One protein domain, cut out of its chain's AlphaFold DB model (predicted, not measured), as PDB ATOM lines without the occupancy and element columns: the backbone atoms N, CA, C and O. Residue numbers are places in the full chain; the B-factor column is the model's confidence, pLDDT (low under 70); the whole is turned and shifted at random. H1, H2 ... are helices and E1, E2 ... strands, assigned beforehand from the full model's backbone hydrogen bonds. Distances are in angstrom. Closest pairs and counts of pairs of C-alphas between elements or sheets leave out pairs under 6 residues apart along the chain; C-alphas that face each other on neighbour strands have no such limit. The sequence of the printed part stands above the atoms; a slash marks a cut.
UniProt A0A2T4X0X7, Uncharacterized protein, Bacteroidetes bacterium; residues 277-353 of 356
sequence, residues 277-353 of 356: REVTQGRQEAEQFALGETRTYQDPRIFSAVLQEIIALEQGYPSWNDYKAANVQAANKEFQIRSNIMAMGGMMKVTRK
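What this domain is: This is residues 277 to 353 of the 356 residues of an uncharacterized protein of Bacteroidetes bacterium (UniProt A0A2T4X0X7). A short two-stranded sheet, E1 and E2, packs along one side of the longest helix, H2, which runs through the middle of the domain. H1 and H4 cross H2 on opposite sides of it, and the short H3 packs on H2 on the side away from the sheet. The 77 printed residues hold four named helices and two named strands, in the order H1, E1, H2, H3, H4, E2; the sheet has the order E1 - E2 and is antiparallel, and the class is mostly helix. The whole is compact, with a radius of gyration of the C-alphas of 11.5 A, and its outline is rounded, spanning 32 by 25 by 25 A.

Where its parts are: Strand E1 is residues 294 to 297, 10.2 A from first to last C-alpha, and strand E2 is residues 348 to 351, 10.1 A, ending with C-alpha 351 at (-33.410, -24.474, 12.619). H2, residues 300 to 314, measures 20.8 A and begins with C-alpha 300 at (-37.875, -10.178, 14.255). H1, residues 277 to 287, measures 15.4 A from C-alpha 277 at (-45.044, -12.581, 26.746). H3 is residues 320 to 326, 9.9 A, and H4 is residues 328 to 339, 16.3 A.

How they stand to each other: E1 and E2 are antiparallel neighbours, with 155 degrees between their directions. N 295 and O 350 are 2.9 A apart and N 297 and O 348 are 2.8 A apart, both within hydrogen-bond range. The closest C-alphas of H2 and E2 are those of Leu 307 and Val 350, 6.1 A apart. H2 is the hub, touching three helices. H1 touches H2 at Gly 282 and Val 306, their closest C-alphas, 4.1 A apart; the two run the same way at a steep tilt of 46 degrees. H4 touches H2, opposite ways at a steep tilt of 55 degrees, with the C-alphas of Gln 308 and Phe 335 closest at 6.7 A. H2 touches H3 with residues 308 to 313 alone, the closest C-alphas being those of Ala 312 and Trp 320, 4.9 A apart; they run the same way at a steep tilt of 52 degrees. H3 and H4 touch only at the corner, by their tight link, with the C-alphas of Lys 324 and Ala 331 closest at 5.4 A. H4 and E2 are near each other, and H1 and H4 are apart. In H1, H2, H3 and H4 every O i to N i+4 pair is within hydrogen-bond range.

The domain as a whole: The two C-alphas farthest apart, those of Ala 326 and Gly 345, are 32.0 A apart. The printed part has no cut. No link is long; those from H1 to E1 and from H4 to E2 are short, and the others are tight. The mean pLDDT of the printed part is 81.3, and residues 340 to 347, between H4 and E2, are under 70.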
ATOM      1  N   ARG A 277     -44.143 -11.840  27.642       83.94
ATOM      2  CA  ARG A 277     -45.044 -12.581  26.746       83.94
ATOM      3  C   ARG A 277     -44.277 -13.096  25.539       83.94
ATOM      4  O   ARG A 277     -44.420 -14.267  25.217       83.94
ATOM      5  N   GLU A 278     -43.417 -12.270  24.955       83.06
ATOM      6  CA  GLU A 278     -42.553 -12.634  23.830       83.06
ATOM      7  C   GLU A 278     -41.578 -13.751  24.204       83.06
ATOM      8  O   GLU A 278     -41.446 -14.719  23.460       83.06
ATOM      9  N   VAL A 279     -40.956 -13.671  25.385       82.94
ATOM     10  CA  VAL A 279     -40.078 -14.743  25.889       82.94
ATOM     11  C   VAL A 279     -40.870 -16.032  26.123       82.94
ATOM     12  O   VAL A 279     -40.434 -17.108  25.724       82.94
ATOM     13  N   THR A 280     -42.061 -15.937  26.724       86.62
ATOM     14  CA  THR A 280     -42.913 -17.113  26.985       86.62
ATOM     15  C   THR A 280     -43.394 -17.757  25.685       86.62
ATOM     16  O   THR A 280     -43.384 -18.979  25.563       86.62
ATOM     17  N   GLN A 281     -43.784 -16.950  24.700       89.25
ATOM     18  CA  GLN A 281     -44.179 -17.425  23.378       89.25
ATOM     19  C   GLN A 281     -42.997 -18.082  22.661       89.25
ATOM     20  O   GLN A 281     -43.134 -19.198  22.166       89.25
ATOM     21  N   GLY A 282     -41.827 -17.433  22.674       87.75
ATOM     22  CA  GLY A 282     -40.600 -17.985  22.107       87.75
ATOM     23  C   GLY A 282     -40.237 -19.332  22.725       87.75
ATOM     24  O   GLY A 282     -39.858 -20.257  22.011       87.75
ATOM     25  N   ARG A 283     -40.446 -19.475  24.039       88.81
ATOM     26  CA  ARG A 283     -40.235 -20.724  24.770       88.81
ATOM     27  C   ARG A 283     -41.189 -21.832  24.342       88.81
ATOM     28  O   ARG A 283     -40.738 -22.920  23.996       88.81
ATOM     29  N   GLN A 284     -42.492 -21.558  24.370       90.38
ATOM     30  CA  GLN A 284     -43.516 -22.531  23.977       90.38
ATOM     31  C   GLN A 284     -43.281 -23.027  22.556       90.38
ATOM     32  O   GLN A 284     -43.418 -24.214  22.271       90.38
ATOM     33  N   GLU A 285     -42.905 -22.116  21.666       90.75
ATOM     34  CA  GLU A 285     -42.631 -22.464  20.289       90.75
ATOM     35  C   GLU A 285     -41.337 -23.274  20.163       90.75
ATOM     36  O   GLU A 285     -41.363 -24.326  19.536       90.75
ATOM     37  N   ALA A 286     -40.243 -22.868  20.820       88.94
ATOM     38  CA  ALA A 286     -38.971 -23.597  20.832       88.94
ATOM     39  C   ALA A 286     -39.107 -25.052  21.322       88.94
ATOM     40  O   ALA A 286     -38.475 -25.955  20.770       88.94
ATOM     41  N   GLU A 287     -39.957 -25.302  22.322       88.38
ATOM     42  CA  GLU A 287     -40.242 -26.652  22.826       88.38
ATOM     43  C   GLU A 287     -40.982 -27.526  21.802       88.38
ATOM     44  O   GLU A 287     -40.788 -28.743  21.783       88.38
ATOM     45  N   GLN A 288     -41.768 -26.915  20.910       89.94
ATOM     46  CA  GLN A 288     -42.503 -27.601  19.842       89.94
ATOM     47  C   GLN A 288     -41.657 -27.898  18.594       89.94
ATOM     48  O   GLN A 288     -42.157 -28.558  17.682       89.94
ATOM     49  N   PHE A 289     -40.414 -27.413  18.505       88.44
ATOM     50  CA  PHE A 289     -39.538 -27.737  17.375       88.44
ATOM     51  C   PHE A 289     -39.071 -29.189  17.452       88.44
ATOM     52  O   PHE A 289     -38.401 -29.579  18.409       88.44
ATOM     53  N   ALA A 290     -39.297 -29.973  16.405       86.81
ATOM     54  CA  ALA A 290     -38.628 -31.255  16.245       86.81
ATOM     55  C   ALA A 290     -37.129 -31.063  15.927       86.81
ATOM     56  O   ALA A 290     -36.693 -30.045  15.384       86.81
ATOM     57  N   LEU A 291     -36.304 -32.060  16.256       86.19
ATOM     58  CA  LEU A 291     -34.875 -32.038  15.928       86.19
ATOM     59  C   LEU A 291     -34.669 -32.029  14.402       86.19
ATOM     60  O   LEU A 291     -35.109 -32.936  13.697       86.19
ATOM     61  N   GLY A 292     -33.949 -31.029  13.890       82.00
ATOM     62  CA  GLY A 292     -33.737 -30.805  12.456       82.00
ATOM     63  C   GLY A 292     -34.844 -30.002  11.765       82.00
ATOM     64  O   GLY A 292     -34.726 -29.727  10.572       82.00
ATOM     65  N   GLU A 293     -35.903 -29.612  12.478       86.38
ATOM     66  CA  GLU A 293     -36.977 -28.790  11.925       86.38
ATOM     67  C   GLU A 293     -36.499 -27.354  11.678       86.38
ATOM     68  O   GLU A 293     -35.745 -26.790  12.475       86.38
ATOM     69  N   THR A 294     -36.949 -26.762  10.569       86.00
ATOM     70  CA  THR A 294     -36.713 -25.354  10.232       86.00
ATOM     71  C   THR A 294     -38.038 -24.622  10.089       86.00
ATOM     72  O   THR A 294     -38.886 -25.049   9.309       86.00
ATOM     73  N   ARG A 295     -38.186 -23.484  10.773       87.19
ATOM     74  CA  ARG A 295     -39.337 -22.582  10.626       87.19
ATOM     75  C   ARG A 295     -38.892 -21.177  10.242       87.19
ATOM     76  O   ARG A 295     -37.782 -20.752  10.564       87.19
ATOM     77  N   THR A 296     -39.759 -20.471   9.526       85.00
ATOM     78  CA  THR A 296     -39.553 -19.089   9.072       85.00
ATOM     79  C   THR A 296     -40.414 -18.122   9.865       85.00
ATOM     80  O   THR A 296     -41.587 -18.402  10.100       85.00
ATOM     81  N   TYR A 297     -39.870 -16.950  10.165       79.69
ATOM     82  CA  TYR A 297     -40.532 -15.895  10.921       79.69
ATOM     83  C   TYR A 297     -40.631 -14.618  10.093       79.69
ATOM     84  O   TYR A 297     -39.755 -14.321   9.280       79.69
ATOM     85  N   GLN A 298     -41.701 -13.856  10.309       73.81
ATOM     86  CA  GLN A 298     -41.866 -12.505   9.760       73.81
ATOM     87  C   GLN A 298     -41.637 -11.423  10.820       73.81
ATOM     88  O   GLN A 298     -41.257 -10.310  10.473       73.81
ATOM     89  N   ASP A 299     -41.816 -11.757  12.101       77.00
ATOM     90  CA  ASP A 299     -41.554 -10.860  13.223       77.00
ATOM     91  C   ASP A 299     -40.131 -11.090  13.780       77.00
ATOM     92  O   ASP A 299     -39.851 -12.174  14.307       77.00
ATOM     93  N   PRO A 300     -39.231 -10.087  13.711       76.56
ATOM     94  CA  PRO A 300     -37.875 -10.178  14.255       76.56
ATOM     95  C   PRO A 300     -37.812 -10.440  15.764       76.56
ATOM     96  O   PRO A 300     -36.837 -11.024  16.246       76.56
ATOM     97  N   ARG A 301     -38.823 -10.003  16.527       80.44
ATOM     98  CA  ARG A 301     -38.861 -10.177  17.985       80.44
ATOM     99  C   ARG A 301     -39.165 -11.622  18.345       80.44
ATOM    100  O   ARG A 301     -38.417 -12.210  19.123       80.44
ATOM    101  N   ILE A 302     -40.174 -12.212  17.705       83.62
ATOM    102  CA  ILE A 302     -40.504 -13.634  17.871       83.62
ATOM    103  C   ILE A 302     -39.367 -14.514  17.351       83.62
ATOM    104  O   ILE A 302     -38.934 -15.415  18.061       83.62
ATOM    105  N   PHE A 303     -38.802 -14.196  16.180       86.12
ATOM    106  CA  PHE A 303     -37.610 -14.876  15.663       86.12
ATOM    107  C   PHE A 303     -36.490 -14.937  16.707       86.12
ATOM    108  O   PHE A 303     -35.937 -16.000  16.987       86.12
ATOM    109  N   SER A 304     -36.155 -13.782  17.283       83.88
ATOM    110  CA  SER A 304     -35.061 -13.657  18.238       83.88
ATOM    111  C   SER A 304     -35.368 -14.406  19.541       83.88
ATOM    112  O   SER A 304     -34.485 -15.089  20.056       83.88
ATOM    113  N   ALA A 305     -36.615 -14.355  20.027       87.62
ATOM    114  CA  ALA A 305     -37.053 -15.077  21.222       87.62
ATOM    115  C   ALA A 305     -36.954 -16.601  21.040       87.62
ATOM    116  O   ALA A 305     -36.354 -17.292  21.862       87.62
ATOM    117  N   VAL A 306     -37.477 -17.122  19.925       89.50
ATOM    118  CA  VAL A 306     -37.429 -18.556  19.600       89.50
ATOM    119  C   VAL A 306     -35.989 -19.028  19.410       89.50
ATOM    120  O   VAL A 306     -35.606 -20.075  19.929       89.50
ATOM    121  N   LEU A 307     -35.166 -18.256  18.694       89.50
ATOM    122  CA  LEU A 307     -33.766 -18.607  18.458       89.50
ATOM    123  C   LEU A 307     -32.975 -18.700  19.769       89.50
ATOM    124  O   LEU A 307     -32.198 -19.638  19.945       89.50
ATOM    125  N   GLN A 308     -33.172 -17.746  20.682       91.25
ATOM    126  CA  GLN A 308     -32.539 -17.744  22.002       91.25
ATOM    127  C   GLN A 308     -32.910 -18.994  22.808       91.25
ATOM    128  O   GLN A 308     -32.026 -19.694  23.304       91.25
ATOM    129  N   GLU A 309     -34.200 -19.320  22.882       92.25
ATOM    130  CA  GLU A 309     -34.674 -20.491  23.623       92.25
ATOM    131  C   GLU A 309     -34.232 -21.815  22.981       92.25
ATOM    132  O   GLU A 309     -33.840 -22.739  23.691       92.25
ATOM    133  N   ILE A 310     -34.180 -21.903  21.648       91.25
ATOM    134  CA  ILE A 310     -33.636 -23.080  20.951       91.25
ATOM    135  C   ILE A 310     -32.151 -23.274  21.252       91.25
ATOM    136  O   ILE A 310     -31.738 -24.400  21.521       91.25
ATOM    137  N   ILE A 311     -31.349 -22.203  21.240       89.94
ATOM    138  CA  ILE A 311     -29.929 -22.298  21.606       89.94
ATOM    139  C   ILE A 311     -29.797 -22.817  23.040       89.94
ATOM    140  O   ILE A 311     -29.002 -23.719  23.284       89.94
ATOM    141  N   ALA A 312     -30.587 -22.295  23.980       89.88
ATOM    142  CA  ALA A 312     -30.544 -22.742  25.370       89.88
ATOM    143  C   ALA A 312     -30.889 -24.231  25.517       89.88
ATOM    144  O   ALA A 312     -30.144 -24.976  26.155       89.88
ATOM    145  N   LEU A 313     -31.970 -24.672  24.865       89.56
ATOM    146  CA  LEU A 313     -32.407 -26.068  24.859       89.56
ATOM    147  C   LEU A 313     -31.362 -27.009  24.248       89.56
ATOM    148  O   LEU A 313     -31.136 -28.094  24.774       89.56
ATOM    149  N   GLU A 314     -30.718 -26.606  23.150       89.19
ATOM    150  CA  GLU A 314     -29.640 -27.378  22.516       89.19
ATOM    151  C   GLU A 314     -28.412 -27.524  23.428       89.19
ATOM    152  O   GLU A 314     -27.711 -28.528  23.347       89.19
ATOM    153  N   GLN A 315     -28.168 -26.548  24.306       89.38
ATOM    154  CA  GLN A 315     -27.072 -26.568  25.282       89.38
ATOM    155  C   GLN A 315     -27.468 -27.209  26.624       89.38
ATOM    156  O   GLN A 315     -26.674 -27.209  27.560       89.38
ATOM    157  N   GLY A 316     -28.686 -27.752  26.739       88.75
ATOM    158  CA  GLY A 316     -29.170 -28.418  27.952       88.75
ATOM    159  C   GLY A 316     -29.607 -27.472  29.074       88.75
ATOM    160  O   GLY A 316     -29.746 -27.908  30.215       88.75
ATOM    161  N   TYR A 317     -29.836 -26.192  28.772       89.94
ATOM    162  CA  TYR A 317     -30.293 -25.205  29.749       89.94
ATOM    163  C   TYR A 317     -31.820 -25.030  29.719       89.94
ATOM    164  O   TYR A 317     -32.440 -25.079  28.651       89.94
ATOM    165  N   PRO A 318     -32.447 -24.782  30.884       86.56
ATOM    166  CA  PRO A 318     -33.894 -24.638  30.985       86.56
ATOM    167  C   PRO A 318     -34.419 -23.322  30.408       86.56
ATOM    168  O   PRO A 318     -35.593 -23.267  30.067       86.56
ATOM    169  N   SER A 319     -33.588 -22.291  30.247       89.56
ATOM    170  CA  SER A 319     -33.949 -21.063  29.532       89.56
ATOM    171  C   SER A 319     -32.720 -20.361  28.964       89.56
ATOM    172  O   SER A 319     -31.582 -20.613  29.384       89.56
ATOM    173  N   TRP A 320     -32.942 -19.428  28.037       88.94
ATOM    174  CA  TRP A 320     -31.874 -18.565  27.538       88.94
ATOM    175  C   TRP A 320     -31.206 -17.740  28.635       88.94
ATOM    176  O   TRP A 320     -29.987 -17.569  28.621       88.94
ATOM    177  N   ASN A 321     -31.984 -17.249  29.601       88.62
ATOM    178  CA  ASN A 321     -31.444 -16.451  30.697       88.62
ATOM    179  C   ASN A 321     -30.478 -17.271  31.558       88.62
ATOM    180  O   ASN A 321     -29.417 -16.760  31.914       88.62
ATOM    181  N   ASP A 322     -30.791 -18.544  31.811       89.69
ATOM    182  CA  ASP A 322     -29.921 -19.447  32.571       89.69
ATOM    183  C   ASP A 322     -28.639 -19.769  31.796       89.69
ATOM    184  O   ASP A 322     -27.538 -19.701  32.347       89.69
ATOM    185  N   TYR A 323     -28.760 -20.037  30.489       91.00
ATOM    186  CA  TYR A 323     -27.597 -20.272  29.634       91.00
ATOM    187  C   TYR A 323     -26.686 -19.044  29.558       91.00
ATOM    188  O   TYR A 323     -25.468 -19.153  29.710       91.00
ATOM    189  N   LYS A 324     -27.268 -17.857  29.360       86.81
ATOM    190  CA  LYS A 324     -26.523 -16.603  29.258       86.81
ATOM    191  C   LYS A 324     -25.877 -16.215  30.585       86.81
ATOM    192  O   LYS A 324     -24.758 -15.715  30.560       86.81
ATOM    193  N   ALA A 325     -26.539 -16.451  31.719       88.94
ATOM    194  CA  ALA A 325     -25.963 -16.207  33.039       88.94
ATOM    195  C   ALA A 325     -24.748 -17.110  33.306       88.94
ATOM    196  O   ALA A 325     -23.745 -16.636  33.833       88.94
ATOM    197  N   ALA A 326     -24.811 -18.379  32.891       86.31
ATOM    198  CA  ALA A 326     -23.707 -19.323  33.044       86.31
ATOM    199  C   ALA A 326     -22.565 -19.093  32.035       86.31
ATOM    200  O   ALA A 326     -21.398 -19.235  32.387       86.31
ATOM    201  N   ASN A 327     -22.883 -18.729  30.785       87.50
ATOM    202  CA  ASN A 327     -21.928 -18.709  29.671       87.50
ATOM    203  C   ASN A 327     -22.107 -17.483  28.754       87.50
ATOM    204  O   ASN A 327     -22.342 -17.616  27.550       87.50
ATOM    205  N   VAL A 328     -21.960 -16.271  29.303       78.00
ATOM    206  CA  VAL A 328     -22.237 -14.994  28.607       78.00
ATOM    207  C   VAL A 328     -21.596 -14.906  27.215       78.00
ATOM    208  O   VAL A 328     -22.273 -14.566  26.241       78.00
ATOM    209  N   GLN A 329     -20.295 -15.198  27.096       75.31
ATOM    210  CA  GLN A 329     -19.584 -15.058  25.820       75.31
ATOM    211  C   GLN A 329     -20.005 -16.113  24.788       75.31
ATOM    212  O   GLN A 329     -20.211 -15.772  23.621       75.31
ATOM    213  N   ALA A 330     -20.183 -17.370  25.208       77.81
ATOM    214  CA  ALA A 330     -20.606 -18.451  24.319       77.81
ATOM    215  C   ALA A 330     -22.044 -18.243  23.824       77.81
ATOM    216  O   ALA A 330     -22.313 -18.392  22.632       77.81
ATOM    217  N   ALA A 331     -22.942 -17.804  24.713       77.94
ATOM    218  CA  ALA A 331     -24.315 -17.458  24.371       77.94
ATOM    219  C   ALA A 331     -24.361 -16.344  23.314       77.94
ATOM    220  O   ALA A 331     -24.947 -16.524  22.245       77.94
ATOM    221  N   ASN A 332     -23.676 -15.222  23.556       76.38
ATOM    222  CA  ASN A 332     -23.648 -14.107  22.607       76.38
ATOM    223  C   ASN A 332     -23.087 -14.522  21.236       76.38
ATOM    224  O   ASN A 332     -23.639 -14.125  20.211       76.38
ATOM    225  N   LYS A 333     -22.033 -15.351  21.210       78.81
ATOM    226  CA  LYS A 333     -21.425 -15.855  19.970       78.81
ATOM    227  C   LYS A 333     -22.380 -16.751  19.175       78.81
ATOM    228  O   LYS A 333     -22.559 -16.522  17.981       78.81
ATOM    229  N   GLU A 334     -23.017 -17.733  19.815       81.94
ATOM    230  CA  GLU A 334     -23.983 -18.630  19.154       81.94
ATOM    231  C   GLU A 334     -25.184 -17.861  18.596       81.94
ATOM    232  O   GLU A 334     -25.590 -18.071  17.448       81.94
ATOM    233  N   PHE A 335     -25.719 -16.918  19.376       84.44
ATOM    234  CA  PHE A 335     -26.813 -16.071  18.916       84.44
ATOM    235  C   PHE A 335     -26.387 -15.204  17.730       84.44
ATOM    236  O   PHE A 335     -27.110 -15.139  16.739       84.44
ATOM    237  N   GLN A 336     -25.207 -14.582  17.777       78.19
ATOM    238  CA  GLN A 336     -24.701 -13.759  16.679       78.19
ATOM    239  C   GLN A 336     -24.527 -14.568  15.387       78.19
ATOM    240  O   GLN A 336     -25.001 -14.139  14.340       78.19
ATOM    241  N   ILE A 337     -23.915 -15.756  15.455       77.50
ATOM    242  CA  ILE A 337     -23.696 -16.619  14.282       77.50
ATOM    243  C   ILE A 337     -25.028 -16.990  13.620       77.50
ATOM    244  O   ILE A 337     -25.152 -16.926  12.398       77.50
ATOM    245  N   ARG A 338     -26.038 -17.349  14.419       75.31
ATOM    246  CA  ARG A 338     -27.329 -17.840  13.909       75.31
ATOM    247  C   ARG A 338     -28.318 -16.730  13.556       75.31
ATOM    248  O   ARG A 338     -29.207 -16.949  12.740       75.31
ATOM    249  N   SER A 339     -28.160 -15.538  14.130       72.56
ATOM    250  CA  SER A 339     -28.987 -14.364  13.815       72.56
ATOM    251  C   SER A 339     -28.462 -13.545  12.630       72.56
ATOM    252  O   SER A 339     -29.214 -12.733  12.085       72.56
ATOM    253  N   ASN A 340     -27.227 -13.793  12.165       60.34
ATOM    254  CA  ASN A 340     -26.581 -13.056  11.065       60.34
ATOM    255  C   ASN A 340     -27.294 -13.178   9.696       60.34
ATOM    256  O   ASN A 340     -26.907 -12.550   8.717       60.34
ATOM    257  N   ILE A 341     -28.382 -13.944   9.622       54.00
ATOM    258  CA  ILE A 341     -29.256 -14.052   8.450       54.00
ATOM    259  C   ILE A 341     -30.021 -12.734   8.199       54.00
ATOM    260  O   ILE A 341     -30.260 -12.374   7.045       54.00
ATOM    261  N   MET A 342     -30.337 -11.963   9.253       43.34
ATOM    262  CA  MET A 342     -31.045 -10.675   9.132       43.34
ATOM    263  C   MET A 342     -30.196  -9.560   8.508       43.34
ATOM    264  O   MET A 342     -30.735  -8.688   7.831       43.34
ATOM    265  N   ALA A 343     -28.873  -9.588   8.687       38.72
ATOM    266  CA  ALA A 343     -27.970  -8.575   8.131       38.72
ATOM    267  C   ALA A 343     -27.764  -8.719   6.611       38.72
ATOM    268  O   ALA A 343     -27.323  -7.778   5.955       38.72
ATOM    269  N   MET A 344     -28.102  -9.884   6.048       36.16
ATOM    270  CA  MET A 344     -27.877 -10.235   4.643       36.16
ATOM    271  C   MET A 344     -29.154 -10.230   3.784       36.16
ATOM    272  O   MET A 344     -29.132 -10.714   2.657       36.16
ATOM    273  N   GLY A 345     -30.281  -9.723   4.302       43.38
ATOM    274  CA  GLY A 345     -31.563  -9.735   3.578       43.38
ATOM    275  C   GLY A 345     -32.169 -11.135   3.401       43.38
ATOM    276  O   GLY A 345     -33.018 -11.337   2.535       43.38
ATOM    277  N   GLY A 346     -31.727 -12.114   4.198       56.84
ATOM    278  CA  GLY A 346     -32.245 -13.478   4.172       56.84
ATOM    279  C   GLY A 346     -33.564 -13.625   4.935       56.84
ATOM    280  O   GLY A 346     -33.853 -12.880   5.870       56.84
ATOM    281  N   MET A 347     -34.360 -14.633   4.568       66.31
ATOM    282  CA  MET A 347     -35.544 -15.027   5.344       66.31
ATOM    283  C   MET A 347     -35.136 -15.428   6.768       66.31
ATOM    284  O   MET A 347     -34.258 -16.275   6.931       66.31
ATOM    285  N   MET A 348     -35.803 -14.874   7.786       75.94
ATOM    286  CA  MET A 348     -35.554 -15.186   9.198       75.94
ATOM    287  C   MET A 348     -35.934 -16.638   9.493       75.94
ATOM    288  O   MET A 348     -37.102 -16.956   9.702       75.94
ATOM    289  N   LYS A 349     -34.948 -17.534   9.456       82.56
ATOM    290  CA  LYS A 349     -35.120 -18.977   9.634       82.56
ATOM    291  C   LYS A 349     -34.468 -19.426  10.927       82.56
ATOM    292  O   LYS A 349     -33.298 -19.135  11.156       82.56
ATOM    293  N   VAL A 350     -35.210 -20.174  11.734       83.44
ATOM    294  CA  VAL A 350     -34.664 -20.876  12.894       83.44
ATOM    295  C   VAL A 350     -34.687 -22.362  12.590       83.44
ATOM    296  O   VAL A 350     -35.714 -22.894  12.177       83.44
ATOM    297  N   THR A 351     -33.553 -23.025  12.784       84.75
ATOM    298  CA  THR A 351     -33.410 -24.474  12.619       84.75
ATOM    299  C   THR A 351     -32.960 -25.062  13.939       84.75
ATOM    300  O   THR A 351     -31.920 -24.630  14.431       84.75
ATOM    301  N   ARG A 352     -33.677 -26.043  14.495       85.19
ATOM    302  CA  ARG A 352     -33.216 -26.782  15.680       85.19
ATOM    303  C   ARG A 352     -32.189 -27.823  15.244       85.19
ATOM    304  O   ARG A 352     -32.498 -28.675  14.413       85.19
ATOM    305  N   LYS A 353     -30.963 -27.763  15.762       83.75
ATOM    306  CA  LYS A 353     -29.906 -28.722  15.408       83.75
ATOM    307  C   LYS A 353     -30.303 -30.121  15.892       83.75
ATOM    308  O   LYS A 353     -30.858 -30.278  16.979       83.75
TER     309      LYS A 353